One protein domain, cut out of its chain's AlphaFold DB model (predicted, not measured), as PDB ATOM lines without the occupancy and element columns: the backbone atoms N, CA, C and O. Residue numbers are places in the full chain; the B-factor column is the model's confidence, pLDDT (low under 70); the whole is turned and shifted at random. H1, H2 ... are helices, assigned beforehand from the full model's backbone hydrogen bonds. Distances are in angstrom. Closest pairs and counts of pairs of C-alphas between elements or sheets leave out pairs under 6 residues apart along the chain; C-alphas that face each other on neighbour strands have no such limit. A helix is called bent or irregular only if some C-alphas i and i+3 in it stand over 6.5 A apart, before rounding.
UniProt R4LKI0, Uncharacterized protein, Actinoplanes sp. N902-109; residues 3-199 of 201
ATOM      1  N   THR A   3      93.326 160.423 103.652       85.50
ATOM      2  CA  THR A   3      94.145 159.350 104.246       85.50
ATOM      3  C   THR A   3      95.006 159.796 105.430       85.50
ATOM      4  O   THR A   3      95.354 158.970 106.272       85.50
ATOM      5  N   GLN A   4      95.363 161.079 105.506       86.19
ATOM      6  CA  GLN A   4      96.021 161.687 106.661       86.19
ATOM      7  C   GLN A   4      95.004 161.978 107.767       86.19
ATOM      8  O   GLN A   4      95.285 161.685 108.924       86.19
ATOM      9  N   ASP A   5      93.814 162.461 107.413       89.25
ATOM     10  CA  ASP A   5      92.738 162.731 108.374       89.25
ATOM     11  C   ASP A   5      92.297 161.428 109.068       89.25
ATOM     12  O   ASP A   5      92.160 161.381 110.288       89.25
ATOM     13  N   LEU A   6      92.231 160.318 108.322       91.81
ATOM     14  CA  LEU A   6      92.003 158.973 108.865       91.81
ATOM     15  C   LEU A   6      93.092 158.504 109.844       91.81
ATOM     16  O   LEU A   6      92.856 157.604 110.644       91.81
ATOM     17  N   ARG A   7      94.307 159.059 109.811       88.94
ATOM     18  CA  ARG A   7      95.354 158.698 110.787       88.94
ATOM     19  C   ARG A   7      95.200 159.439 112.111       88.94
ATOM     20  O   ARG A   7      95.731 158.949 113.102       88.94
ATOM     21  N   HIS A   8      94.460 160.546 112.115       91.50
ATOM     22  CA  HIS A   8      94.303 161.473 113.238       91.50
ATOM     23  C   HIS A   8      92.824 161.655 113.603       91.50
ATOM     24  O   HIS A   8      92.306 162.766 113.712       91.50
ATOM     25  N   THR A   9      92.126 160.530 113.738       96.19
ATOM     26  CA  THR A   9      90.771 160.485 114.287       96.19
ATOM     27  C   THR A   9      90.830 160.459 115.811       96.19
ATOM     28  O   THR A   9      91.795 159.953 116.383       96.19
ATOM     29  N   VAL A  10      89.803 160.958 116.494       97.25
ATOM     30  CA  VAL A  10      89.765 161.052 117.960       97.25
ATOM     31  C   VAL A  10      89.893 159.671 118.598       97.25
ATOM     32  O   VAL A  10      90.707 159.466 119.499       97.25
ATOM     33  N   THR A  11      89.150 158.679 118.099       96.88
ATOM     34  CA  THR A  11      89.272 157.293 118.579       96.88
ATOM     35  C   THR A  11      90.623 156.669 118.217       96.88
ATOM     36  O   THR A  11      91.151 155.842 118.967       96.88
ATOM     37  N   GLY A  12      91.209 157.075 117.086       95.38
ATOM     38  CA  GLY A  12      92.540 156.663 116.656       95.38
ATOM     39  C   GLY A  12      93.644 157.178 117.578       95.38
ATOM     40  O   GLY A  12      94.527 156.412 117.985       95.38
ATOM     41  N   ASP A  13      93.556 158.449 117.954       95.56
ATOM     42  CA  ASP A  13      94.476 159.116 118.867       95.56
ATOM     43  C   ASP A  13      94.313 158.589 120.295       95.56
ATOM     44  O   ASP A  13      95.316 158.284 120.944       95.56
ATOM     45  N   TRP A  14      93.077 158.362 120.759       95.94
ATOM     46  CA  TRP A  14      92.788 157.689 122.032       95.94
ATOM     47  C   TRP A  14      93.500 156.334 122.126       95.94
ATOM     48  O   TRP A  14      94.254 156.077 123.075       95.94
ATOM     49  N   HIS A  15      93.312 155.481 121.113       95.38
ATOM     50  CA  HIS A  15      93.925 154.158 121.083       95.38
ATOM     51  C   HIS A  15      95.453 154.266 121.036       95.38
ATOM     52  O   HIS A  15      96.147 153.607 121.809       95.38
ATOM     53  N   THR A  16      95.999 155.113 120.159       92.94
ATOM     54  CA  THR A  16      97.452 155.267 119.981       92.94
ATOM     55  C   THR A  16      98.125 155.815 121.238       92.94
ATOM     56  O   THR A  16      99.161 155.294 121.654       92.94
ATOM     57  N   ARG A  17      97.519 156.809 121.895       92.44
ATOM     58  CA  ARG A  17      98.000 157.392 123.153       92.44
ATOM     59  C   ARG A  17      98.055 156.356 124.272       92.44
ATOM     60  O   ARG A  17      99.044 156.298 125.002       92.44
ATOM     61  N   LEU A  18      97.012 155.538 124.417       91.69
ATOM     62  CA  LEU A  18      96.975 154.493 125.441       91.69
ATOM     63  C   LEU A  18      97.930 153.343 125.118       91.69
ATOM     64  O   LEU A  18      98.726 152.959 125.975       91.69
ATOM     65  N   ALA A  19      97.909 152.847 123.882       90.38
ATOM     66  CA  ALA A  19      98.771 151.756 123.437       90.38
ATOM     67  C   ALA A  19     100.261 152.121 123.426       90.38
ATOM     68  O   ALA A  19     101.110 151.261 123.655       90.38
ATOM     69  N   GLY A  20     100.581 153.395 123.193       86.25
ATOM     70  CA  GLY A  20     101.941 153.926 123.193       86.25
ATOM     71  C   GLY A  20     102.534 154.166 124.584       86.25
ATOM     72  O   GLY A  20     103.732 154.436 124.683       86.25
ATOM     73  N   ASN A  21     101.752 154.060 125.665       82.94
ATOM     74  CA  ASN A  21     102.263 154.267 127.019       82.94
ATOM     75  C   ASN A  21     103.173 153.103 127.449       82.94
ATOM     76  O   ASN A  21     102.719 152.010 127.786       82.94
ATOM     77  N   ARG A  22     104.486 153.363 127.475       73.94
ATOM     78  CA  ARG A  22     105.521 152.384 127.846       73.94
ATOM     79  C   ARG A  22     105.842 152.350 129.341       73.94
ATOM     80  O   ARG A  22     106.746 151.620 129.733       73.94
ATOM     81  N   SER A  23     105.158 153.131 130.183       73.00
ATOM     82  CA  SER A  23     105.468 153.189 131.616       73.00
ATOM     83  C   SER A  23     105.092 151.875 132.318       73.00
ATOM     84  O   SER A  23     103.900 151.586 132.453       73.00
ATOM     85  N   PRO A  24     106.058 151.098 132.849       62.00
ATOM     86  CA  PRO A  24     105.765 149.818 133.499       62.00
ATOM     87  C   PRO A  24     105.000 149.982 134.823       62.00
ATOM     88  O   PRO A  24     104.335 149.058 135.271       62.00
ATOM     89  N   ARG A  25     105.048 151.170 135.442       58.81
ATOM     90  CA  ARG A  25     104.345 151.481 136.701       58.81
ATOM     91  C   ARG A  25     102.903 151.966 136.506       58.81
ATOM     92  O   ARG A  25     102.167 152.064 137.482       58.81
ATOM     93  N   ARG A  26     102.509 152.337 135.283       62.72
ATOM     94  CA  ARG A  26     101.216 152.983 134.976       62.72
ATOM     95  C   ARG A  26     100.650 152.514 133.636       62.72
ATOM     96  O   ARG A  26     100.111 153.319 132.874       62.72
ATOM     97  N   ASN A  27     100.778 151.224 133.330       79.38
ATOM     98  CA  ASN A  27     100.288 150.684 132.067       79.38
ATOM     99  C   ASN A  27      98.786 150.362 132.134       79.38
ATOM    100  O   ASN A  27      98.362 149.210 132.098       79.38
ATOM    101  N   HIS A  28      97.966 151.411 132.244       87.69
ATOM    102  CA  HIS A  28      96.506 151.287 132.256       87.69
ATOM    103  C   HIS A  28      95.973 150.587 130.993       87.69
ATOM    104  O   HIS A  28      94.945 149.917 131.040       87.69
ATOM    105  N   TRP A  29      96.698 150.689 129.876       92.44
ATOM    106  CA  TRP A  29      96.359 149.996 128.641       92.44
ATOM    107  C   TRP A  29      96.476 148.473 128.755       92.44
ATOM    108  O   TRP A  29      95.564 147.765 128.338       92.44
ATOM    109  N   GLN A  30      97.538 147.956 129.383       91.31
ATOM    110  CA  GLN A  30      97.646 146.523 129.686       91.31
ATOM    111  C   GLN A  30      96.477 146.047 130.552       91.31
ATOM    112  O   GLN A  30      95.909 144.991 130.279       91.31
ATOM    113  N   THR A  31      96.068 146.848 131.541       92.50
ATOM    114  CA  THR A  31      94.879 146.549 132.344       92.50
ATOM    115  C   THR A  31      93.624 146.505 131.476       92.50
ATOM    116  O   THR A  31      92.914 145.506 131.522       92.50
ATOM    117  N   LYS A  32      93.368 147.517 130.632       94.94
ATOM    118  CA  LYS A  32      92.229 147.504 129.696       94.94
ATOM    119  C   LYS A  32      92.237 146.250 128.812       94.94
ATOM    120  O   LYS A  32      91.216 145.574 128.734       94.94
ATOM    121  N   ILE A  33      93.388 145.865 128.248       95.38
ATOM    122  CA  ILE A  33      93.529 144.652 127.421       95.38
ATOM    123  C   ILE A  33      93.114 143.384 128.176       95.38
ATOM    124  O   ILE A  33      92.463 142.527 127.581       95.38
ATOM    125  N   ILE A  34      93.467 143.240 129.457       95.81
ATOM    126  CA  ILE A  34      93.061 142.072 130.259       95.81
ATOM    127  C   ILE A  34      91.531 141.947 130.290       95.81
ATOM    128  O   ILE A  34      90.995 140.864 130.058       95.81
ATOM    129  N   TYR A  35      90.823 143.055 130.524       97.56
ATOM    130  CA  TYR A  35      89.358 143.067 130.565       97.56
ATOM    131  C   TYR A  35      88.726 142.939 129.173       97.56
ATOM    132  O   TYR A  35      87.724 142.241 129.035       97.56
ATOM    133  N   PHE A  36      89.325 143.538 128.139       97.81
ATOM    134  CA  PHE A  36      88.884 143.377 126.751       97.81
ATOM    135  C   PHE A  36      88.971 141.919 126.293       97.81
ATOM    136  O   PHE A  36      88.012 141.391 125.734       97.81
ATOM    137  N   ARG A  37      90.086 141.239 126.588       97.69
ATOM    138  CA  ARG A  37      90.257 139.806 126.308       97.69
ATOM    139  C   ARG A  37      89.226 138.970 127.047       97.69
ATOM    140  O   ARG A  37      88.537 138.186 126.411       97.69
ATOM    141  N   ALA A  38      89.057 139.200 128.349       97.69
ATOM    142  CA  ALA A  38      88.064 138.488 129.146       97.69
ATOM    143  C   ALA A  38      86.639 138.649 128.583       97.69
ATOM    144  O   ALA A  38      85.900 137.672 128.489       97.69
ATOM    145  N   ALA A  39      86.251 139.861 128.172       97.69
ATOM    146  CA  ALA A  39      84.948 140.105 127.556       97.69
ATOM    147  C   ALA A  39      84.802 139.396 126.198       97.69
ATOM    148  O   ALA A  39      83.799 138.719 125.970       97.69
ATOM    149  N   ALA A  40      85.804 139.507 125.320       97.81
ATOM    150  CA  ALA A  40      85.798 138.858 124.009       97.81
ATOM    151  C   ALA A  40      85.747 137.322 124.122       97.81
ATOM    152  O   ALA A  40      84.946 136.682 123.444       97.81
ATOM    153  N   GLU A  41      86.541 136.730 125.017       97.06
ATOM    154  CA  GLU A  41      86.569 135.286 125.272       97.06
ATOM    155  C   GLU A  41      85.247 134.778 125.861       97.06
ATOM    156  O   GLU A  41      84.751 133.728 125.451       97.06
ATOM    157  N   LEU A  42      84.634 135.517 126.792       97.38
ATOM    158  CA  LEU A  42      83.327 135.149 127.347       97.38
ATOM    159  C   LEU A  42      82.223 135.189 126.290       97.38
ATOM    160  O   LEU A  42      81.418 134.263 126.233       97.38
ATOM    161  N   LEU A  43      82.204 136.220 125.438       96.81
ATOM    162  CA  LEU A  43      81.263 136.306 124.319       96.81
ATOM    163  C   LEU A  43      81.462 135.156 123.327       96.81
ATOM    164  O   LEU A  43      80.484 134.607 122.832       96.81
ATOM    165  N   ALA A  44      82.714 134.767 123.070       95.56
ATOM    166  CA  ALA A  44      83.039 133.666 122.168       95.56
ATOM    167  C   ALA A  44      82.656 132.287 122.732       95.56
ATOM    168  O   ALA A  44      82.160 131.431 122.008       95.56
ATOM    169  N   THR A  45      82.893 132.058 124.025       95.25
ATOM    170  CA  THR A  45      82.723 130.739 124.660       95.25
ATOM    171  C   THR A  45      81.319 130.494 125.210       95.25
ATOM    172  O   THR A  45      80.962 129.346 125.471       95.25
ATOM    173  N   ARG A  46      80.526 131.550 125.425       92.12
ATOM    174  CA  ARG A  46      79.174 131.472 126.004       92.12
ATOM    175  C   ARG A  46      78.179 132.324 125.207       92.12
ATOM    176  O   ARG A  46      77.612 133.275 125.758       92.12
ATOM    177  N   PRO A  47      77.952 132.010 123.920       86.38
ATOM    178  CA  PRO A  47      77.034 132.780 123.091       86.38
ATOM    179  C   PRO A  47      75.626 132.801 123.700       86.38
ATOM    180  O   PRO A  47      75.161 131.821 124.279       86.38
ATOM    181  N   GLY A  48      74.960 133.955 123.620       83.75
ATOM    182  CA  GLY A  48      73.614 134.165 124.166       83.75
ATOM    183  C   GLY A  48      73.536 134.335 125.689       83.75
ATOM    184  O   GLY A  48      72.487 134.726 126.194       83.75
ATOM    185  N   THR A  49      74.624 134.104 126.433       89.25
ATOM    186  CA  THR A  49      74.649 134.369 127.879       89.25
ATOM    187  C   THR A  49      74.973 135.843 128.136       89.25
ATOM    188  O   THR A  49      76.021 136.311 127.684       89.25
ATOM    189  N   PRO A  50      74.141 136.588 128.891       90.38
ATOM    190  CA  PRO A  50      74.449 137.969 129.241       90.38
ATOM    191  C   PRO A  50      75.773 138.079 130.005       90.38
ATOM    192  O   PRO A  50      75.999 137.381 130.999       90.38
ATOM    193  N   LEU A  51      76.650 138.980 129.559       95.25
ATOM    194  CA  LEU A  51      77.872 139.291 130.292       95.25
ATOM    195  C   LEU A  51      77.521 140.082 131.551       95.25
ATOM    196  O   LEU A  51      76.707 140.997 131.532       95.25
ATOM    197  N   THR A  52      78.193 139.754 132.649       96.69
ATOM    198  CA  THR A  52      78.115 140.523 133.891       96.69
ATOM    199  C   THR A  52      79.511 140.976 134.288       96.69
ATOM    200  O   THR A  52      80.508 140.318 133.977       96.69
ATOM    201  N   TRP A  53      79.607 142.059 135.060       97.06
ATOM    202  CA  TRP A  53      80.893 142.468 135.626       97.06
ATOM    203  C   TRP A  53      81.542 141.331 136.439       97.06
ATOM    204  O   TRP A  53      82.759 141.167 136.402       97.06
ATOM    205  N   LYS A  54      80.740 140.495 137.124       97.50
ATOM    206  CA  LYS A  54      81.221 139.341 137.904       97.50
ATOM    207  C   LYS A  54      81.881 138.294 137.015       97.50
ATOM    208  O   LYS A  54      82.974 137.836 137.338       97.50
ATOM    209  N   SER A  55      81.239 137.924 135.905       97.38
ATOM    210  CA  SER A  55      81.797 136.930 134.981       97.38
ATOM    211  C   SER A  55      83.081 137.434 134.327       97.38
ATOM    212  O   SER A  55      84.036 136.673 134.221       97.38
ATOM    213  N   ILE A  56      83.134 138.719 133.962       97.62
ATOM    214  CA  ILE A  56      84.325 139.340 133.366       97.62
ATOM    215  C   ILE A  56      85.479 139.371 134.373       97.62
ATOM    216  O   ILE A  56      86.582 138.942 134.050       97.62
ATOM    217  N   VAL A  57      85.230 139.822 135.607       97.44
ATOM    218  CA  VAL A  57      86.236 139.823 136.681       97.44
ATOM    219  C   VAL A  57      86.760 138.413 136.958       97.44
ATOM    220  O   VAL A  57      87.961 138.241 137.131       97.44
ATOM    221  N   ALA A  58      85.895 137.397 136.958       96.38
ATOM    222  CA  ALA A  58      86.313 136.009 137.157       96.38
ATOM    223  C   ALA A  58      87.181 135.464 136.003       96.38
ATOM    224  O   ALA A  58      88.051 134.624 136.236       96.38
ATOM    225  N   ALA A  59      86.951 135.933 134.773       96.44
ATOM    226  CA  ALA A  59      87.724 135.550 133.591       96.44
ATOM    227  C   ALA A  59      89.031 136.353 133.432       96.44
ATOM    228  O   ALA A  59      89.979 135.865 132.823       96.44
ATOM    229  N   ALA A  60      89.117 137.560 133.996       95.44
ATOM    230  CA  ALA A  60      90.302 138.406 133.915       95.44
ATOM    231  C   ALA A  60      91.506 137.782 134.657       95.44
ATOM    232  O   ALA A  60      91.499 137.604 135.878       95.44
ATOM    233  N   ARG A  61      92.574 137.465 133.911       88.69
ATOM    234  CA  ARG A  61      93.831 136.889 134.426       88.69
ATOM    235  C   ARG A  61      94.990 137.898 134.354       88.69
ATOM    236  O   ARG A  61      95.021 138.696 133.419       88.69
ATOM    237  N   PRO A  62      95.961 137.866 135.294       85.81
ATOM    238  CA  PRO A  62      96.095 136.911 136.405       85.81
ATOM    239  C   PRO A  62      95.172 137.199 137.601       85.81
ATOM    240  O   PRO A  62      94.766 136.260 138.281       85.81
ATOM    241  N   HIS A  63      94.791 138.462 137.822       81.06
ATOM    242  CA  HIS A  63      93.983 138.886 138.969       81.06
ATOM    243  C   HIS A  63      92.913 139.905 138.557       81.06
ATOM    244  O   HIS A  63      93.138 141.113 138.594       81.06
ATOM    245  N   GLY A  64      91.734 139.428 138.170       89.12
ATOM    246  CA  GLY A  64      90.562 140.285 138.051       89.12
ATOM    247  C   GLY A  64      90.062 140.724 139.424       89.12
ATOM    248  O   GLY A  64      89.990 139.926 140.359       89.12
ATOM    249  N   CYS A  65      89.664 141.989 139.553       94.44
ATOM    250  CA  CYS A  65      88.992 142.466 140.755       94.44
ATOM    251  C   CYS A  65      87.923 143.506 140.412       94.44
ATOM    252  O   CYS A  65      87.954 144.163 139.369       94.44
ATOM    253  N   ARG A  66      86.949 143.656 141.313       95.94
ATOM    254  CA  ARG A  66      85.815 144.559 141.103       95.94
ATOM    255  C   ARG A  66      86.259 146.014 140.950       95.94
ATOM    256  O   ARG A  66      85.787 146.679 140.038       95.94
ATOM    257  N   SER A  67      87.128 146.516 141.826       93.94
ATOM    258  CA  SER A  67      87.559 147.920 141.785       93.94
ATOM    259  C   SER A  67      88.238 148.254 140.459       93.94
ATOM    260  O   SER A  67      87.828 149.202 139.797       93.94
ATOM    261  N   THR A  68      89.178 147.422 140.006       93.88
ATOM    262  CA  THR A  68      89.862 147.628 138.724       93.88
ATOM    263  C   THR A  68      88.913 147.535 137.530       93.88
ATOM    264  O   THR A  68      89.059 148.312 136.590       93.88
ATOM    265  N   PHE A  69      87.902 146.658 137.557       96.19
ATOM    266  CA  PHE A  69      86.866 146.655 136.516       96.19
ATOM    267  C   PHE A  69      86.177 148.025 136.393       96.19
ATOM    268  O   PHE A  69      86.063 148.565 135.293       96.19
ATOM    269  N   TYR A  70      85.768 148.631 137.513       95.69
ATOM    270  CA  TYR A  70      85.129 149.952 137.493       95.69
ATOM    271  C   TYR A  70      86.110 151.092 137.167       95.69
ATOM    272  O   TYR A  70      85.694 152.074 136.560       95.69
ATOM    273  N   GLU A  71      87.403 150.956 137.473       93.62
ATOM    274  CA  GLU A  71      88.439 151.891 136.996       93.62
ATOM    275  C   GLU A  71      88.644 151.834 135.473       93.62
ATOM    276  O   GLU A  71      89.098 152.817 134.882       93.62
ATOM    277  N   VAL A  72      88.335 150.694 134.848       93.00
ATOM    278  CA  VAL A  72      88.499 150.443 133.408       93.00
ATOM    279  C   VAL A  72      87.258 150.818 132.599       93.00
ATOM    280  O   VAL A  72      87.412 151.381 131.513       93.00
ATOM    281  N   ALA A  73      86.059 150.504 133.103       94.06
ATOM    282  CA  ALA A  73      84.810 150.596 132.339       94.06
ATOM    283  C   ALA A  73      83.655 151.327 133.049       94.06
ATOM    284  O   ALA A  73      82.593 151.508 132.462       94.06
ATOM    285  N   GLY A  74      83.827 151.741 134.308       90.94
ATOM    286  CA  GLY A  74      82.812 152.494 135.044       90.94
ATOM    287  C   GLY A  74      82.546 153.899 134.485       90.94
ATOM    288  O   GLY A  74      83.291 154.422 133.658       90.94
ATOM    289  N   SER A  75      81.512 154.558 135.013       88.12
ATOM    290  CA  SER A  75      81.132 155.938 134.657       88.12
ATOM    291  C   SER A  75      82.225 156.981 134.930       88.12
ATOM    292  O   SER A  75      82.223 158.048 134.326       88.12
ATOM    293  N   HIS A  76      83.163 156.669 135.826       89.12
ATOM    294  CA  HIS A  76      84.335 157.490 136.153       89.12
ATOM    295  C   HIS A  76      85.645 156.762 135.830       89.12
ATOM    296  O   HIS A  76      86.676 157.015 136.457       89.12
ATOM    297  N   ALA A  77      85.602 155.805 134.897       91.06
ATOM    298  CA  ALA A  77      86.794 155.105 134.451       91.06
ATOM    299  C   ALA A  77      87.835 156.085 133.910       91.06
ATOM    300  O   ALA A  77      87.518 157.144 133.369       91.06
ATOM    301  N   ARG A  78      89.108 155.717 134.041       88.62
ATOM    302  CA  ARG A  78      90.192 156.534 133.501       88.62
ATOM    303  C   ARG A  78      90.273 156.335 131.992       88.62
ATOM    304  O   ARG A  78      90.190 155.212 131.499       88.62
ATOM    305  N   HIS A  79      90.513 157.428 131.271       92.38
ATOM    306  CA  HIS A  79      90.762 157.413 129.829       92.38
ATOM    307  C   HIS A  79      89.650 156.725 129.023       92.38
ATOM    308  O   HIS A  79      89.937 155.875 128.173       92.38
ATOM    309  N   ARG A  80      88.388 157.050 129.310       94.62
ATOM    310  CA  ARG A  80      87.271 156.549 128.507       94.62
ATOM    311  C   ARG A  80      87.379 157.130 127.108       94.62
ATOM    312  O   ARG A  80      87.629 158.321 126.957       94.62
ATOM    313  N   MET A  81      87.143 156.301 126.099       95.88
ATOM    314  CA  MET A  81      87.126 156.766 124.708       95.88
ATOM    315  C   MET A  81      86.134 157.922 124.511       95.88
ATOM    316  O   MET A  81      86.405 158.863 123.772       95.88
ATOM    317  N   ILE A  82      84.990 157.864 125.196       96.25
ATOM    318  CA  ILE A  82      83.953 158.883 125.057       96.25
ATOM    319  C   ILE A  82      84.356 160.246 125.632       96.25
ATOM    320  O   ILE A  82      83.853 161.254 125.152       96.25
ATOM    321  N   ASP A  83      85.256 160.296 126.620       95.75
ATOM    322  CA  ASP A  83      85.687 161.565 127.213       95.75
ATOM    323  C   ASP A  83      86.533 162.346 126.196       95.75
ATOM    324  O   ASP A  83      86.356 163.553 126.053       95.75
ATOM    325  N   ASP A  84      87.376 161.647 125.422       96.75
ATOM    326  CA  ASP A  84      88.147 162.236 124.318       96.75
ATOM    327  C   ASP A  84      87.205 162.738 123.197       96.75
ATOM    328  O   ASP A  84      87.408 163.830 122.668       96.75
ATOM    329  N   LEU A  85      86.130 161.998 122.878       96.94
ATOM    330  CA  LEU A  85      85.112 162.422 121.898       96.94
ATOM    331  C   LEU A  85      84.318 163.657 122.347       96.94
ATOM    332  O   LEU A  85      84.041 164.539 121.536       96.94
ATOM    333  N   ILE A  86      83.952 163.726 123.629       96.06
ATOM    334  CA  ILE A  86      83.272 164.890 124.212       96.06
ATOM    335  C   ILE A  86      84.209 166.101 124.210       96.06
ATOM    336  O   ILE A  86      83.786 167.196 123.842       96.06
ATOM    337  N   ALA A  87      85.474 165.910 124.598       96.62
ATOM    338  CA  ALA A  87      86.467 166.976 124.666       96.62
ATOM    339  C   ALA A  87      86.819 167.562 123.290       96.62
ATOM    340  O   ALA A  87      87.085 168.758 123.194       96.62
ATOM    341  N   ASP A  88      86.796 166.748 122.230       96.44
ATOM    342  CA  ASP A  88      87.014 167.211 120.855       96.44
ATOM    343  C   ASP A  88      85.928 168.198 120.379       96.44
ATOM    344  O   ASP A  88      86.213 169.116 119.611       96.44
ATOM    345  N   GLY A  89      84.684 168.045 120.848       92.81
ATOM    346  CA  GLY A  89      83.616 169.041 120.698       92.81
ATOM    347  C   GLY A  89      83.071 169.265 119.280       92.81
ATOM    348  O   GLY A  89      82.070 169.968 119.125       92.81
ATOM    349  N   ARG A  90      83.660 168.668 118.232       93.00
ATOM    350  CA  ARG A  90      83.120 168.753 116.864       93.00
ATOM    351  C   ARG A  90      81.753 168.056 116.781       93.00
ATOM    352  O   ARG A  90      81.557 167.037 117.447       93.00
ATOM    353  N   PRO A  91      80.816 168.532 115.934       91.62
ATOM    354  CA  PRO A  91      79.473 167.954 115.842       91.62
ATOM    355  C   PRO A  91      79.451 166.436 115.615       91.62
ATOM    356  O   PRO A  91      78.670 165.738 116.261       91.62
ATOM    357  N   ASP A  92      80.324 165.915 114.750       91.25
ATOM    358  CA  ASP A  92      80.413 164.474 114.484       91.25
ATOM    359  C   ASP A  92      80.948 163.693 115.693       91.25
ATOM    360  O   ASP A  92      80.400 162.643 116.032       91.25
ATOM    361  N   SER A  93      81.949 164.228 116.398       94.69
ATOM    362  CA  SER A  93      82.506 163.637 117.622       94.69
ATOM    363  C   SER A  93      81.480 163.607 118.752       94.69
ATOM    364  O   SER A  93      81.353 162.597 119.438       94.69
ATOM    365  N   VAL A  94      80.678 164.667 118.902       95.31
ATOM    366  CA  VAL A  94      79.584 164.726 119.885       95.31
ATOM    367  C   VAL A  94      78.480 163.727 119.539       95.31
ATOM    368  O   VAL A  94      78.005 163.010 120.417       95.31
ATOM    369  N   GLN A  95      78.084 163.617 118.266       95.06
ATOM    370  CA  GLN A  95      77.119 162.598 117.839       95.06
ATOM    371  C   GLN A  95      77.636 161.181 118.099       95.06
ATOM    372  O   GLN A  95      76.876 160.315 118.539       95.06
ATOM    373  N   LEU A  96      78.927 160.946 117.853       95.94
ATOM    374  CA  LEU A  96      79.567 159.674 118.152       95.94
ATOM    375  C   LEU A  96      79.588 159.417 119.665       95.94
ATOM    376  O   LEU A  96      79.171 158.350 120.102       95.94
ATOM    377  N   ALA A  97      79.963 160.403 120.482       96.69
ATOM    378  CA  ALA A  97      79.915 160.295 121.937       96.69
ATOM    379  C   ALA A  97      78.509 159.932 122.434       96.69
ATOM    380  O   ALA A  97      78.363 158.991 123.206       96.69
ATOM    381  N   LEU A  98      77.464 160.606 121.940       95.50
ATOM    382  CA  LEU A  98      76.074 160.310 122.299       95.50
ATOM    383  C   LEU A  98      75.651 158.894 121.887       95.50
ATOM    384  O   LEU A  98      74.910 158.239 122.617       95.50
ATOM    385  N   ARG A  99      76.137 158.391 120.745       95.56
ATOM    386  CA  ARG A  99      75.828 157.033 120.271       95.56
ATOM    387  C   ARG A  99      76.475 155.934 121.124       95.56
ATOM    388  O   ARG A  99      75.906 154.840 121.196       95.56
ATOM    389  N   TYR A 100      77.637 156.217 121.713       96.88
ATOM    390  CA  TYR A 100      78.465 155.273 122.476       96.88
ATOM    391  C   TYR A 100      78.480 155.543 123.989       96.88
ATOM    392  O   TYR A 100      79.151 154.831 124.736       96.88
ATOM    393  N   LEU A 101      77.749 156.550 124.469       95.44
ATOM    394  CA  LEU A 101      77.599 156.822 125.893       95.44
ATOM    395  C   LEU A 101      76.756 155.717 126.539       95.44
ATOM    396  O   LEU A 101      75.572 155.565 126.241       95.44
ATOM    397  N   ARG A 102      77.369 154.959 127.452       95.19
ATOM    398  CA  ARG A 102      76.716 153.875 128.195       95.19
ATOM    399  C   ARG A 102      76.533 154.227 129.660       95.19
ATOM    400  O   ARG A 102      77.411 154.827 130.281       95.19
ATOM    401  N   THR A 103      75.405 153.799 130.216       94.00
ATOM    402  CA  THR A 103      75.170 153.781 131.665       94.00
ATOM    403  C   THR A 103      75.660 152.476 132.294       94.00
ATOM    404  O   THR A 103      76.103 152.491 133.440       94.00
ATOM    405  N   ASP A 104      75.631 151.366 131.546       96.69
ATOM    406  CA  ASP A 104      76.168 150.072 131.972       96.69
ATOM    407  C   ASP A 104      77.684 149.972 131.684       96.69
ATOM    408  O   ASP A 104      78.102 150.037 130.521       96.69
ATOM    409  N   PRO A 105      78.529 149.761 132.712       97.19
ATOM    410  CA  PRO A 105      79.958 149.515 132.541       97.19
ATOM    411  C   PRO A 105      80.301 148.305 131.662       97.19
ATOM    412  O   PRO A 105      81.342 148.298 131.011       97.19
ATOM    413  N   VAL A 106      79.466 147.262 131.637       98.00
ATOM    414  CA  VAL A 106      79.694 146.097 130.769       98.00
ATOM    415  C   VAL A 106      79.547 146.502 129.306       98.00
ATOM    416  O   VAL A 106      80.406 146.161 128.492       98.00
ATOM    417  N   GLU A 107      78.512 147.275 128.975       97.94
ATOM    418  CA  GLU A 107      78.329 147.791 127.619       97.94
ATOM    419  C   GLU A 107      79.475 148.724 127.209       97.94
ATOM    420  O   GLU A 107      80.014 148.587 126.111       97.94
ATOM    421  N   GLN A 108      79.907 149.617 128.110       97.69
ATOM    422  CA  GLN A 108      81.052 150.506 127.871       97.69
ATOM    423  C   GLN A 108      82.326 149.709 127.562       97.69
ATOM    424  O   GLN A 108      83.065 150.052 126.636       97.69
ATOM    425  N   LEU A 109      82.589 148.640 128.327       98.12
ATOM    426  CA  LEU A 109      83.737 147.765 128.099       98.12
ATOM    427  C   LEU A 109      83.655 147.093 126.726       98.12
ATOM    428  O   LEU A 109      84.662 147.021 126.026       98.12
ATOM    429  N   ILE A 110      82.480 146.588 126.345       98.31
ATOM    430  CA  ILE A 110      82.279 145.913 125.061       98.31
ATOM    431  C   ILE A 110      82.516 146.886 123.902       98.31
ATOM    432  O   ILE A 110      83.237 146.526 122.973       98.31
ATOM    433  N   ASP A 111      81.994 148.114 123.956       98.38
ATOM    434  CA  ASP A 111      82.212 149.112 122.899       98.38
ATOM    435  C   ASP A 111      83.712 149.428 122.706       98.38
ATOM    436  O   ASP A 111      84.211 149.425 121.576       98.38
ATOM    437  N   GLU A 112      84.480 149.595 123.790       98.38
ATOM    438  CA  GLU A 112      85.940 149.770 123.700       98.38
ATOM    439  C   GLU A 112      86.671 148.481 123.260       98.38
ATOM    440  O   GLU A 112      87.652 148.541 122.516       98.38
ATOM    441  N   THR A 113      86.163 147.300 123.639       98.69
ATOM    442  CA  THR A 113      86.681 145.992 123.188       98.69
ATOM    443  C   THR A 113      86.522 145.823 121.676       98.69
ATOM    444  O   THR A 113      87.407 145.273 121.012       98.69
ATOM    445  N   LYS A 114      85.425 146.321 121.091       98.81
ATOM    446  CA  LYS A 114      85.227 146.329 119.634       98.81
ATOM    447  C   LYS A 114      86.265 147.203 118.937       98.81
ATOM    448  O   LYS A 114      86.831 146.771 117.939       98.81
ATOM    449  N   VAL A 115      86.581 148.380 119.481       98.62
ATOM    450  CA  VAL A 115      87.655 149.241 118.948       98.62
ATOM    451  C   VAL A 115      89.010 148.539 119.023       98.62
ATOM    452  O   VAL A 115      89.728 148.488 118.024       98.62
ATOM    453  N   TRP A 116      89.339 147.950 120.174       98.44
ATOM    454  CA  TRP A 116      90.590 147.213 120.367       98.44
ATOM    455  C   TRP A 116      90.729 146.020 119.407       98.44
ATOM    456  O   TRP A 116      91.752 145.876 118.741       98.44
ATOM    457  N   SER A 117      89.698 145.179 119.295       98.62
ATOM    458  CA  SER A 117      89.724 143.983 118.437       98.62
ATOM    459  C   SER A 117      89.672 144.309 116.939       98.62
ATOM    460  O   SER A 117      90.228 143.564 116.134       98.62
ATOM    461  N   TYR A 118      89.044 145.425 116.549       98.75
ATOM    462  CA  TYR A 118      89.038 145.908 115.166       98.75
ATOM    463  C   TYR A 118      90.354 146.593 114.769       98.75
ATOM    464  O   TYR A 118      90.666 146.693 113.582       98.75
ATOM    465  N   TRP A 119      91.167 147.038 115.730       98.06
ATOM    466  CA  TRP A 119      92.370 147.823 115.451       98.06
ATOM    467  C   TRP A 119      93.325 147.204 114.410       98.06
ATOM    468  O   TRP A 119      93.741 147.930 113.504       98.06
ATOM    469  N   PRO A 120      93.636 145.889 114.426       97.88
ATOM    470  CA  PRO A 120      94.479 145.282 113.393       97.88
ATOM    471  C   PRO A 120      93.873 145.365 111.981       97.88
ATOM    472  O   PRO A 120      94.602 145.562 111.009       97.88
ATOM    473  N   HIS A 121      92.543 145.262 111.861       98.38
ATOM    474  CA  HIS A 121      91.830 145.420 110.589       98.38
ATOM    475  C   HIS A 121      91.925 146.863 110.088       98.38
ATOM    476  O   HIS A 121      92.278 147.092 108.932       98.38
ATOM    477  N   ARG A 122      91.720 147.838 110.982       97.88
ATOM    478  CA  ARG A 122      91.913 149.262 110.687       97.88
ATOM    479  C   ARG A 122      93.343 149.561 110.235       97.88
ATOM    480  O   ARG A 122      93.545 150.229 109.228       97.88
ATOM    481  N   GLN A 123      94.350 149.045 110.940       97.12
ATOM    482  CA  GLN A 123      95.752 149.242 110.564       97.12
ATOM    483  C   GLN A 123      96.055 148.662 109.182       97.12
ATOM    484  O   GLN A 123      96.702 149.326 108.374       97.12
ATOM    485  N   HIS A 124      95.571 147.453 108.890       97.56
ATOM    486  CA  HIS A 124      95.721 146.852 107.569       97.56
ATOM    487  C   HIS A 124      95.053 147.709 106.483       97.56
ATOM    488  O   HIS A 124      95.702 148.045 105.494       97.56
ATOM    489  N   LEU A 125      93.809 148.143 106.708       97.38
ATOM    490  CA  LEU A 125      93.068 149.023 105.804       97.38
ATOM    491  C   LEU A 125      93.866 150.301 105.486       97.38
ATOM    492  O   LEU A 125      94.153 150.575 104.323       97.38
ATOM    493  N   LEU A 126      94.295 151.040 106.513       95.75
ATOM    494  CA  LEU A 126      94.972 152.334 106.353       95.75
ATOM    495  C   LEU A 126      96.398 152.244 105.787       95.75
ATOM    496  O   LEU A 126      96.920 153.243 105.290       95.75
ATOM    497  N   THR A 127      97.070 151.094 105.912       94.69
ATOM    498  CA  THR A 127      98.481 150.943 105.500       94.69
ATOM    499  C   THR A 127      98.677 150.138 104.226       94.69
ATOM    500  O   THR A 127      99.719 150.288 103.588       94.69
ATOM    501  N   ARG A 128      97.728 149.266 103.866       95.06
ATOM    502  CA  ARG A 128      97.876 148.317 102.753       95.06
ATOM    503  C   ARG A 128      96.766 148.390 101.714       95.06
ATOM    504  O   ARG A 128      97.008 147.956 100.596       95.06
ATOM    505  N   VAL A 129      95.584 148.890 102.070       96.00
ATOM    506  CA  VAL A 129      94.414 148.864 101.179       96.00
ATOM    507  C   VAL A 129      94.114 150.248 100.621       96.00
ATOM    508  O   VAL A 129      93.982 150.397  99.413       96.00
ATOM    509  N   LEU A 130      94.019 151.263 101.482       96.12
ATOM    510  CA  LEU A 130      93.708 152.616 101.034       96.12
ATOM    511  C   LEU A 130      94.932 153.272 100.394       96.12
ATOM    512  O   LEU A 130      95.996 153.346 101.011       96.12
ATOM    513  N   THR A 131      94.756 153.818  99.192       93.62
ATOM    514  CA  THR A 131      95.763 154.649  98.523       93.62
ATOM    515  C   THR A 131      95.253 156.082  98.352       93.62
ATOM    516  O   THR A 131      94.041 156.292  98.289       93.62
ATOM    517  N   PRO A 132      96.144 157.088  98.282       90.00
ATOM    518  CA  PRO A 132      95.752 158.482  98.060       90.00
ATOM    519  C   PRO A 132      94.892 158.719  96.812       90.00
ATOM    520  O   PRO A 132      94.075 159.635  96.819       90.00
ATOM    521  N   ASP A 133      95.060 157.888  95.783       92.50
ATOM    522  CA  ASP A 133      94.394 158.034  94.484       92.50
ATOM    523  C   ASP A 133      92.998 157.389  94.443       92.50
ATOM    524  O   ASP A 133      92.266 157.534  93.463       92.50
ATOM    525  N   MET A 134      92.600 156.664  95.495       95.06
ATOM    526  CA  MET A 134      91.266 156.071  95.563       95.06
ATOM    527  C   MET A 134      90.189 157.144  95.721       95.06
ATOM    528  O   MET A 134      90.265 158.023  96.580       95.06
ATOM    529  N   ALA A 135      89.109 157.004  94.954       94.69
ATOM    530  CA  ALA A 135      87.912 157.802  95.164       94.69
ATOM    531  C   ALA A 135      87.323 157.542  96.572       94.69
ATOM    532  O   ALA A 135      87.308 156.388  97.016       94.69
ATOM    533  N   PRO A 136      86.751 158.557  97.251       93.69
ATOM    534  CA  PRO A 136      86.176 158.393  98.591       93.69
ATOM    535  C   PRO A 136      85.141 157.262  98.700       93.69
ATOM    536  O   PRO A 136      85.130 156.524  99.680       93.69
ATOM    537  N   ALA A 137      84.319 157.061  97.663       94.56
ATOM    538  CA  ALA A 137      83.350 155.965  97.616       94.56
ATOM    539  C   ALA A 137      84.022 154.577  97.619       94.56
ATOM    540  O   ALA A 137      83.559 153.667  98.304       94.56
ATOM    541  N   ALA A 138      85.144 154.421  96.907       97.12
ATOM    542  CA  ALA A 138      85.911 153.176  96.902       97.12
ATOM    543  C   ALA A 138      86.585 152.927  98.261       97.12
ATOM    544  O   ALA A 138      86.598 151.797  98.748       97.12
ATOM    545  N   MET A 139      87.088 153.982  98.915       97.81
ATOM    546  CA  MET A 139      87.614 153.883 100.280       97.81
ATOM    547  C   MET A 139      86.523 153.467 101.281       97.81
ATOM    548  O   MET A 139      86.772 152.626 102.143       97.81
ATOM    549  N   ALA A 140      85.307 154.011 101.153       97.69
ATOM    550  CA  ALA A 140      84.173 153.667 102.014       97.69
ATOM    551  C   ALA A 140      83.714 152.214 101.817       97.69
ATOM    552  O   ALA A 140      83.411 151.524 102.794       97.69
ATOM    553  N   ALA A 141      83.730 151.715 100.578       98.12
ATOM    554  CA  ALA A 141      83.474 150.307 100.287       98.12
ATOM    555  C   ALA A 141      84.544 149.393 100.913       98.12
ATOM    556  O   ALA A 141      84.207 148.398 101.553       98.12
ATOM    557  N   ALA A 142      85.826 149.764 100.818       98.44
ATOM    558  CA  ALA A 142      86.921 149.021 101.446       98.44
ATOM    559  C   ALA A 142      86.827 149.011 102.984       98.44
ATOM    560  O   ALA A 142      87.056 147.978 103.615       98.44
ATOM    561  N   LEU A 143      86.447 150.138 103.597       98.62
ATOM    562  CA  LEU A 143      86.159 150.217 105.032       98.62
ATOM    563  C   LEU A 143      85.000 149.289 105.418       98.62
ATOM    564  O   LEU A 143      85.104 148.545 106.392       98.62
ATOM    565  N   THR A 144      83.924 149.302 104.634       98.56
ATOM    566  CA  THR A 144      82.748 148.451 104.848       98.56
ATOM    567  C   THR A 144      83.111 146.967 104.795       98.56
ATOM    568  O   THR A 144      82.756 146.217 105.705       98.56
ATOM    569  N   GLU A 145      83.893 146.546 103.798       98.56
ATOM    570  CA  GLU A 145      84.378 145.165 103.699       98.56
ATOM    571  C   GLU A 145      85.305 144.800 104.867       98.56
ATOM    572  O   GLU A 145      85.203 143.710 105.427       98.56
ATOM    573  N   SER A 146      86.174 145.720 105.300       98.75
ATOM    574  CA  SER A 146      87.033 145.525 106.475       98.75
ATOM    575  C   SER A 146      86.217 145.278 107.752       98.75
ATOM    576  O   SER A 146      86.529 144.357 108.518       98.75
ATOM    577  N   VAL A 147      85.147 146.053 107.968       98.81
ATOM    578  CA  VAL A 147      84.217 145.879 109.097       98.81
ATOM    579  C   VAL A 147      83.471 144.551 108.992       98.81
ATOM    580  O   VAL A 147      83.402 143.819 109.980       98.81
ATOM    581  N   ALA A 148      82.976 144.189 107.807       98.69
ATOM    582  CA  ALA A 148      82.312 142.907 107.579       98.69
ATOM    583  C   ALA A 148      83.257 141.720 107.844       98.69
ATOM    584  O   ALA A 148      82.885 140.758 108.518       98.69
ATOM    585  N   ALA A 149      84.506 141.801 107.379       98.56
ATOM    586  CA  ALA A 149      85.529 140.785 107.608       98.56
ATOM    587  C   ALA A 149      85.899 140.645 109.092       98.56
ATOM    588  O   ALA A 149      86.104 139.526 109.569       98.56
ATOM    589  N   TRP A 150      85.974 141.753 109.835       98.75
ATOM    590  CA  TRP A 150      86.124 141.715 111.293       98.75
ATOM    591  C   TRP A 150      84.908 141.077 111.967       98.75
ATOM    592  O   TRP A 150      85.088 140.213 112.824       98.75
ATOM    593  N   GLY A 151      83.697 141.449 111.539       98.50
ATOM    594  CA  GLY A 151      82.440 140.919 112.060       98.50
ATOM    595  C   GLY A 151      82.352 139.403 111.929       98.50
ATOM    596  O   GLY A 151      82.125 138.722 112.922       98.50
ATOM    597  N   ARG A 152      82.664 138.859 110.744       98.12
ATOM    598  CA  ARG A 152      82.716 137.405 110.494       98.12
ATOM    599  C   ARG A 152      83.701 136.668 111.403       98.12
ATOM    600  O   ARG A 152      83.445 135.542 111.804       98.12
ATOM    601  N   ARG A 153      84.842 137.285 111.723       97.50
ATOM    602  CA  ARG A 153      85.869 136.684 112.598       97.50
ATOM    603  C   ARG A 153      85.546 136.800 114.086       97.50
ATOM    604  O   ARG A 153      86.122 136.069 114.882       97.50
ATOM    605  N   ASN A 154      84.673 137.732 114.458       97.50
ATOM    606  CA  ASN A 154      84.359 138.074 115.842       97.50
ATOM    607  C   ASN A 154      82.842 138.074 116.061       97.50
ATOM    608  O   ASN A 154      82.326 138.978 116.708       97.50
ATOM    609  N   GLU A 155      82.130 137.086 115.512       97.06
ATOM    610  CA  GLU A 155      80.667 137.089 115.358       97.06
ATOM    611  C   GLU A 155      79.917 137.518 116.627       97.06
ATOM    612  O   GLU A 155      79.144 138.474 116.607       97.06
ATOM    613  N   HIS A 156      80.203 136.882 117.765       97.25
ATOM    614  CA  HIS A 156      79.513 137.171 119.024       97.25
ATOM    615  C   HIS A 156      79.876 138.541 119.618       97.25
ATOM    616  O   HIS A 156      79.021 139.212 120.199       97.25
ATOM    617  N   LEU A 157      81.118 139.000 119.437       97.94
ATOM    618  CA  LEU A 157      81.521 140.351 119.836       97.94
ATOM    619  C   LEU A 157      80.909 141.409 118.912       97.94
ATOM    620  O   LEU A 157      80.470 142.460 119.379       97.94
ATOM    621  N   ALA A 158      80.837 141.133 117.614       98.12
ATOM    622  CA  ALA A 158      80.167 141.982 116.647       98.12
ATOM    623  C   ALA A 158      78.679 142.106 116.982       98.12
ATOM    624  O   ALA A 158      78.202 143.232 117.097       98.12
ATOM    625  N   ALA A 159      77.994 140.992 117.257       97.31
ATOM    626  CA  ALA A 159      76.572 140.943 117.592       97.31
ATOM    627  C   ALA A 159      76.209 141.623 118.923       97.31
ATOM    628  O   ALA A 159      75.111 142.177 119.048       97.31
ATOM    629  N   ALA A 160      77.122 141.627 119.903       96.69
ATOM    630  CA  ALA A 160      76.897 142.243 121.209       96.69
ATOM    631  C   ALA A 160      76.410 143.698 121.085       96.69
ATOM    632  O   ALA A 160      76.867 144.453 120.226       96.69
ATOM    633  N   ILE A 161      75.488 144.112 121.957       95.75
ATOM    634  CA  ILE A 161      74.902 145.463 121.937       95.75
ATOM    635  C   ILE A 161      74.298 145.799 120.561       95.75
ATOM    636  O   ILE A 161      74.646 146.794 119.915       95.75
ATOM    637  N   ASN A 162      73.391 144.938 120.095       95.69
ATOM    638  CA  ASN A 162      72.597 145.142 118.879       95.69
ATOM    639  C   ASN A 162      73.436 145.445 117.630       95.69
ATOM    640  O   ASN A 162      73.065 146.308 116.840       95.69
ATOM    641  N   HIS A 163      74.563 144.752 117.456       98.00
ATOM    642  CA  HIS A 163      75.467 144.964 116.322       98.00
ATOM    643  C   HIS A 163      76.061 146.381 116.229       98.00
ATOM    644  O   HIS A 163      76.457 146.817 115.151       98.00
ATOM    645  N   THR A 164      76.165 147.113 117.350       98.00
ATOM    646  CA  THR A 164      76.829 148.430 117.354       98.00
ATOM    647  C   THR A 164      78.275 148.279 116.837       98.00
ATOM    648  O   THR A 164      79.013 147.452 117.379       98.00
ATOM    649  N   PRO A 165      78.700 149.017 115.794       98.56
ATOM    650  CA  PRO A 165      80.021 148.850 115.180       98.56
ATOM    651  C   PRO A 165      81.168 149.358 116.071       98.56
ATOM    652  O   PRO A 165      80.917 150.047 117.059       98.56
ATOM    653  N   PRO A 166      82.442 149.067 115.750       98.69
ATOM    654  CA  PRO A 166      83.576 149.740 116.384       98.69
ATOM    655  C   PRO A 166      83.498 151.257 116.145       98.69
ATOM    656  O   PRO A 166      83.387 151.687 114.998       98.69
ATOM    657  N   ALA A 167      83.583 152.072 117.201       98.44
ATOM    658  CA  ALA A 167      83.444 153.532 117.089       98.44
ATOM    659  C   ALA A 167      84.451 154.156 116.111       98.44
ATOM    660  O   ALA A 167      84.095 155.049 115.349       98.44
ATOM    661  N   CYS A 168      85.678 153.628 116.062       98.38
ATOM    662  CA  CYS A 168      86.688 154.080 115.110       98.38
ATOM    663  C   CYS A 168      86.310 153.828 113.647       98.38
ATOM    664  O   CYS A 168      86.639 154.646 112.801       98.38
ATOM    665  N   ALA A 169      85.571 152.759 113.336       98.62
ATOM    666  CA  ALA A 169      85.085 152.527 111.978       98.62
ATOM    667  C   ALA A 169      83.961 153.504 111.599       98.62
ATOM    668  O   ALA A 169      83.882 153.931 110.450       98.62
ATOM    669  N   VAL A 170      83.105 153.875 112.559       98.44
ATOM    670  CA  VAL A 170      82.081 154.909 112.349       98.44
ATOM    671  C   VAL A 170      82.742 156.252 112.068       98.44
ATOM    672  O   VAL A 170      82.382 156.906 111.095       98.44
ATOM    673  N   GLU A 171      83.726 156.631 112.881       98.12
ATOM    674  CA  GLU A 171      84.491 157.865 112.703       98.12
ATOM    675  C   GLU A 171      85.263 157.881 111.374       98.12
ATOM    676  O   GLU A 171      85.234 158.865 110.642       98.12
ATOM    677  N   ASP A 172      85.895 156.766 110.995       98.12
ATOM    678  CA  ASP A 172      86.566 156.652 109.698       98.12
ATOM    679  C   ASP A 172      85.564 156.859 108.542       98.12
ATOM    680  O   ASP A 172      85.861 157.550 107.566       98.12
ATOM    681  N   LEU A 173      84.344 156.316 108.653       97.88
ATOM    682  CA  LEU A 173      83.313 156.460 107.625       97.88
ATOM    683  C   LEU A 173      82.797 157.902 107.506       97.88
ATOM    684  O   LEU A 173      82.546 158.356 106.384       97.88
ATOM    685  N   THR A 174      82.655 158.639 108.613       96.38
ATOM    686  CA  THR A 174      82.267 160.062 108.567       96.38
ATOM    687  C   THR A 174      83.360 160.922 107.933       96.38
ATOM    688  O   THR A 174      83.055 161.778 107.096       96.38
ATOM    689  N   VAL A 175      84.634 160.643 108.238       95.75
ATOM    690  CA  VAL A 175      85.797 161.306 107.623       95.75
ATOM    691  C   VAL A 175      85.849 161.057 106.115       95.75
ATOM    692  O   VAL A 175      86.028 162.000 105.344       95.75
ATOM    693  N   LEU A 176      85.621 159.818 105.664       95.94
ATOM    694  CA  LEU A 176      85.567 159.483 104.233       95.94
ATOM    695  C   LEU A 176      84.463 160.244 103.485       95.94
ATOM    696  O   LEU A 176      84.631 160.591 102.316       95.94
ATOM    697  N   HIS A 177      83.359 160.550 104.165       93.88
ATOM    698  CA  HIS A 177      82.270 161.370 103.631       93.88
ATOM    699  C   HIS A 177      82.478 162.876 103.842       93.88
ATOM    700  O   HIS A 177      81.579 163.658 103.528       93.88
ATOM    701  N   GLN A 178      83.639 163.296 104.354       89.38
ATOM    702  CA  GLN A 178      83.992 164.698 104.595       89.38
ATOM    703  C   GLN A 178      82.943 165.430 105.453       89.38
ATOM    704  O   GLN A 178      82.564 166.560 105.149       89.38
ATOM    705  N   GLY A 179      82.397 164.754 106.471       81.81
ATOM    706  CA  GLY A 179      81.364 165.310 107.358       81.81
ATOM    707  C   GLY A 179      79.964 165.424 106.735       81.81
ATOM    708  O   GLY A 179      79.032 165.893 107.380       81.81
ATOM    709  N   ARG A 180      79.762 164.977 105.484       90.69
ATOM    710  CA  ARG A 180      78.428 164.958 104.844       90.69
ATOM    711  C   ARG A 180      77.551 163.802 105.324       90.69
ATOM    712  O   ARG A 180      76.341 163.810 105.099       90.69
ATOM    713  N   LEU A 181      78.151 162.801 105.964       93.50
ATOM    714  CA  LEU A 181      77.453 161.686 106.587       93.50
ATOM    715  C   LEU A 181      77.535 161.835 108.105       93.50
ATOM    716  O   LEU A 181      78.595 161.646 108.688       93.50
ATOM    717  N   ALA A 182      76.396 162.132 108.729       93.81
ATOM    718  CA  ALA A 182      76.268 162.200 110.181       93.81
ATOM    719  C   ALA A 182      76.704 160.882 110.850       93.81
ATOM    720  O   ALA A 182      76.347 159.798 110.369       93.81
ATOM    721  N   ALA A 183      77.387 160.961 111.996       94.38
ATOM    722  CA  ALA A 183      77.909 159.790 112.713       94.38
ATOM    723  C   ALA A 183      76.821 158.761 113.064       94.38
ATOM    724  O   ALA A 183      77.044 157.556 112.972       94.38
ATOM    725  N   VAL A 184      75.606 159.218 113.381       93.88
ATOM    726  CA  VAL A 184      74.459 158.330 113.644       93.88
ATOM    727  C   VAL A 184      74.075 157.513 112.403       93.88
ATOM    728  O   VAL A 184      73.781 156.322 112.514       93.88
ATOM    729  N   ARG A 185      74.113 158.122 111.210       96.44
ATOM    730  CA  ARG A 185      73.819 157.429 109.943       96.44
ATOM    731  C   ARG A 185      74.946 156.478 109.551       96.44
ATOM    732  O   ARG A 185      74.661 155.358 109.141       96.44
ATOM    733  N   ALA A 186      76.202 156.891 109.731       97.62
ATOM    734  CA  ALA A 186      77.363 156.022 109.546       97.62
ATOM    735  C   ALA A 186      77.289 154.783 110.458       97.62
ATOM    736  O   ALA A 186      77.478 153.656 110.003       97.62
ATOM    737  N   ALA A 187      76.922 154.973 111.731       97.81
ATOM    738  CA  ALA A 187      76.730 153.875 112.672       97.81
ATOM    739  C   ALA A 187      75.605 152.928 112.236       97.81
ATOM    740  O   ALA A 187      75.773 151.716 112.342       97.81
ATOM    741  N   ALA A 188      74.481 153.451 111.731       97.88
ATOM    742  CA  ALA A 188      73.381 152.630 111.224       97.88
ATOM    743  C   ALA A 188      73.809 151.780 110.014       97.88
ATOM    744  O   ALA A 188      73.628 150.567 110.036       97.88
ATOM    745  N   GLN A 189      74.478 152.385 109.026       98.31
ATOM    746  CA  GLN A 189      74.993 151.664 107.855       98.31
ATOM    747  C   GLN A 189      75.939 150.524 108.255       98.31
ATOM    748  O   GLN A 189      75.783 149.394 107.800       98.31
ATOM    749  N   LEU A 190      76.893 150.794 109.149       98.62
ATOM    750  CA  LEU A 190      77.825 149.766 109.617       98.62
ATOM    751  C   LEU A 190      77.159 148.730 110.539       98.62
ATOM    752  O   LEU A 190      77.607 147.587 110.580       98.62
ATOM    753  N   THR A 191      76.082 149.089 111.244       98.62
ATOM    754  CA  THR A 191      75.260 148.124 111.996       98.62
ATOM    755  C   THR A 191      74.614 147.125 111.041       98.62
ATOM    756  O   THR A 191      74.687 145.920 111.278       98.62
ATOM    757  N   ASP A 192      74.031 147.602 109.938       98.38
ATOM    758  CA  ASP A 192      73.425 146.729 108.931       98.38
ATOM    759  C   ASP A 192      74.479 145.831 108.280       98.38
ATOM    760  O   ASP A 192      74.265 144.628 108.159       98.38
ATOM    761  N   VAL A 193      75.653 146.371 107.948       98.38
ATOM    762  CA  VAL A 193      76.791 145.582 107.442       98.38
ATOM    763  C   VAL A 193      77.157 144.457 108.407       98.38
ATOM    764  O   VAL A 193      77.344 143.321 107.976       98.38
ATOM    765  N   LEU A 194      77.236 144.748 109.708       98.50
ATOM    766  CA  LEU A 194      77.547 143.735 110.710       98.50
ATOM    767  C   LEU A 194      76.453 142.680 110.821       98.50
ATOM    768  O   LEU A 194      76.801 141.508 110.848       98.50
ATOM    769  N   ARG A 195      75.170 143.063 110.819       97.81
ATOM    770  CA  ARG A 195      74.047 142.108 110.831       97.81
ATOM    771  C   ARG A 195      74.120 141.133 109.658       97.81
ATOM    772  O   ARG A 195      74.093 139.923 109.859       97.81
ATOM    773  N   HIS A 196      74.318 141.653 108.447       96.88
ATOM    774  CA  HIS A 196      74.477 140.816 107.257       96.88
ATOM    775  C   HIS A 196      75.717 139.916 107.357       96.88
ATOM    776  O   HIS A 196      75.652 138.737 107.016       96.88
ATOM    777  N   ALA A 197      76.841 140.449 107.843       96.19
ATOM    778  CA  ALA A 197      78.093 139.709 107.962       96.19
ATOM    779  C   ALA A 197      78.044 138.587 109.013       96.19
ATOM    780  O   ALA A 197      78.717 137.576 108.833       96.19
ATOM    781  N   THR A 198      77.269 138.750 110.089       93.88
ATOM    782  CA  THR A 198      77.096 137.754 111.162       93.88
ATOM    783  C   THR A 198      75.878 136.849 110.956       93.88
ATOM    784  O   THR A 198      75.600 136.003 111.797       93.88
ATOM    785  N   GLY A 199      75.140 137.003 109.852       86.94
ATOM    786  CA  GLY A 199      73.955 136.193 109.553       86.94
ATOM    787  C   GLY A 199      72.705 136.558 110.366       86.94
ATOM    788  O   GLY A 199      71.723 135.815 110.331       86.94
TER     789      GLY A 199
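This is residues 3 to 199 of the 201 residues of an uncharacterized protein of Actinoplanes sp. N902-109 (UniProt R4LKI0). Look for a compact mass of crossed helices built round one long bent helix, H7, whose first arm, H7a, runs through the core. H2 crosses H7a toward one end of the domain, with H3 and H4 packed on it; toward the other end H8 folds back along the second arm, H7b, with H10 and H11 packed on H8. The printed part has 197 residues with eleven named helices, H1 to H11, and no named strand: all helix. It is compact, with a radius of gyration of the C-alphas of 16.2 A, and spans 48 by 37 by 29 A.

Start at H7, residues 105 to 129, assigned as one helix by its hydrogen bonds but bent: C-alphas 117 and 120 are 7.1 A apart. Its arms, H7a, residues 105 to 117, and H7b, residues 120 to 129, stand at a shallow tilt of 33 degrees, only just short of steep. H2, residues 28 to 45, touches H7a with residues 35 to 40 alone, about perpendicular at 85 degrees; their closest C-alphas are Phe 36 and Thr 113, 4.9 A. H3, residues 53 to 59, touches H2, closest at C-alphas 59 and 38, 5.3 A. H4, residues 66 to 73, touches H7a at C-alphas 73 and 105, their closest, 5.0 A. H8, residues 136 to 153, makes a hairpin with H7b, closest at C-alphas 146 and 121, 6.3 A. H10, residues 167 to 176, touches H8 at a shallow tilt of 17 degrees, opposite ways, closest at C-alphas 176 and 136, 5.8 A. H11, residues 183 to 197, touches H8, closest at C-alphas 197 and 148, 5.3 A. H9, residues 155 to 163, irregular with C-alphas 158 and 161 8.2 A apart, touches H7a, closest at C-alphas 161 and 107, 7.0 A. H5, residues 81 to 88, and H6, residues 91 to 100, form a hairpin, closest at C-alphas 85 and 93, 5.2 A. H1, residues 10 to 19, touches H5, closest at C-alphas 10 and 85, 6.2 A. Every O i to N i+4 pair is within hydrogen-bond range in the helices and arms except H9, with 3 of 5.

Find C-alpha 105 at (79.958, 149.515, 132.541); from there H7a runs 18.0 A. H2 measures 25.9 A, H8 25.8 A and H11 20.6 A, ending at C-alpha 197, (78.093, 139.709, 107.962).

The C-alphas farthest apart, Arg 66 and Asp 133, are 49.3 A apart. The printed part has no cut and no long link. Residues 24 to 26 have pLDDT under 70.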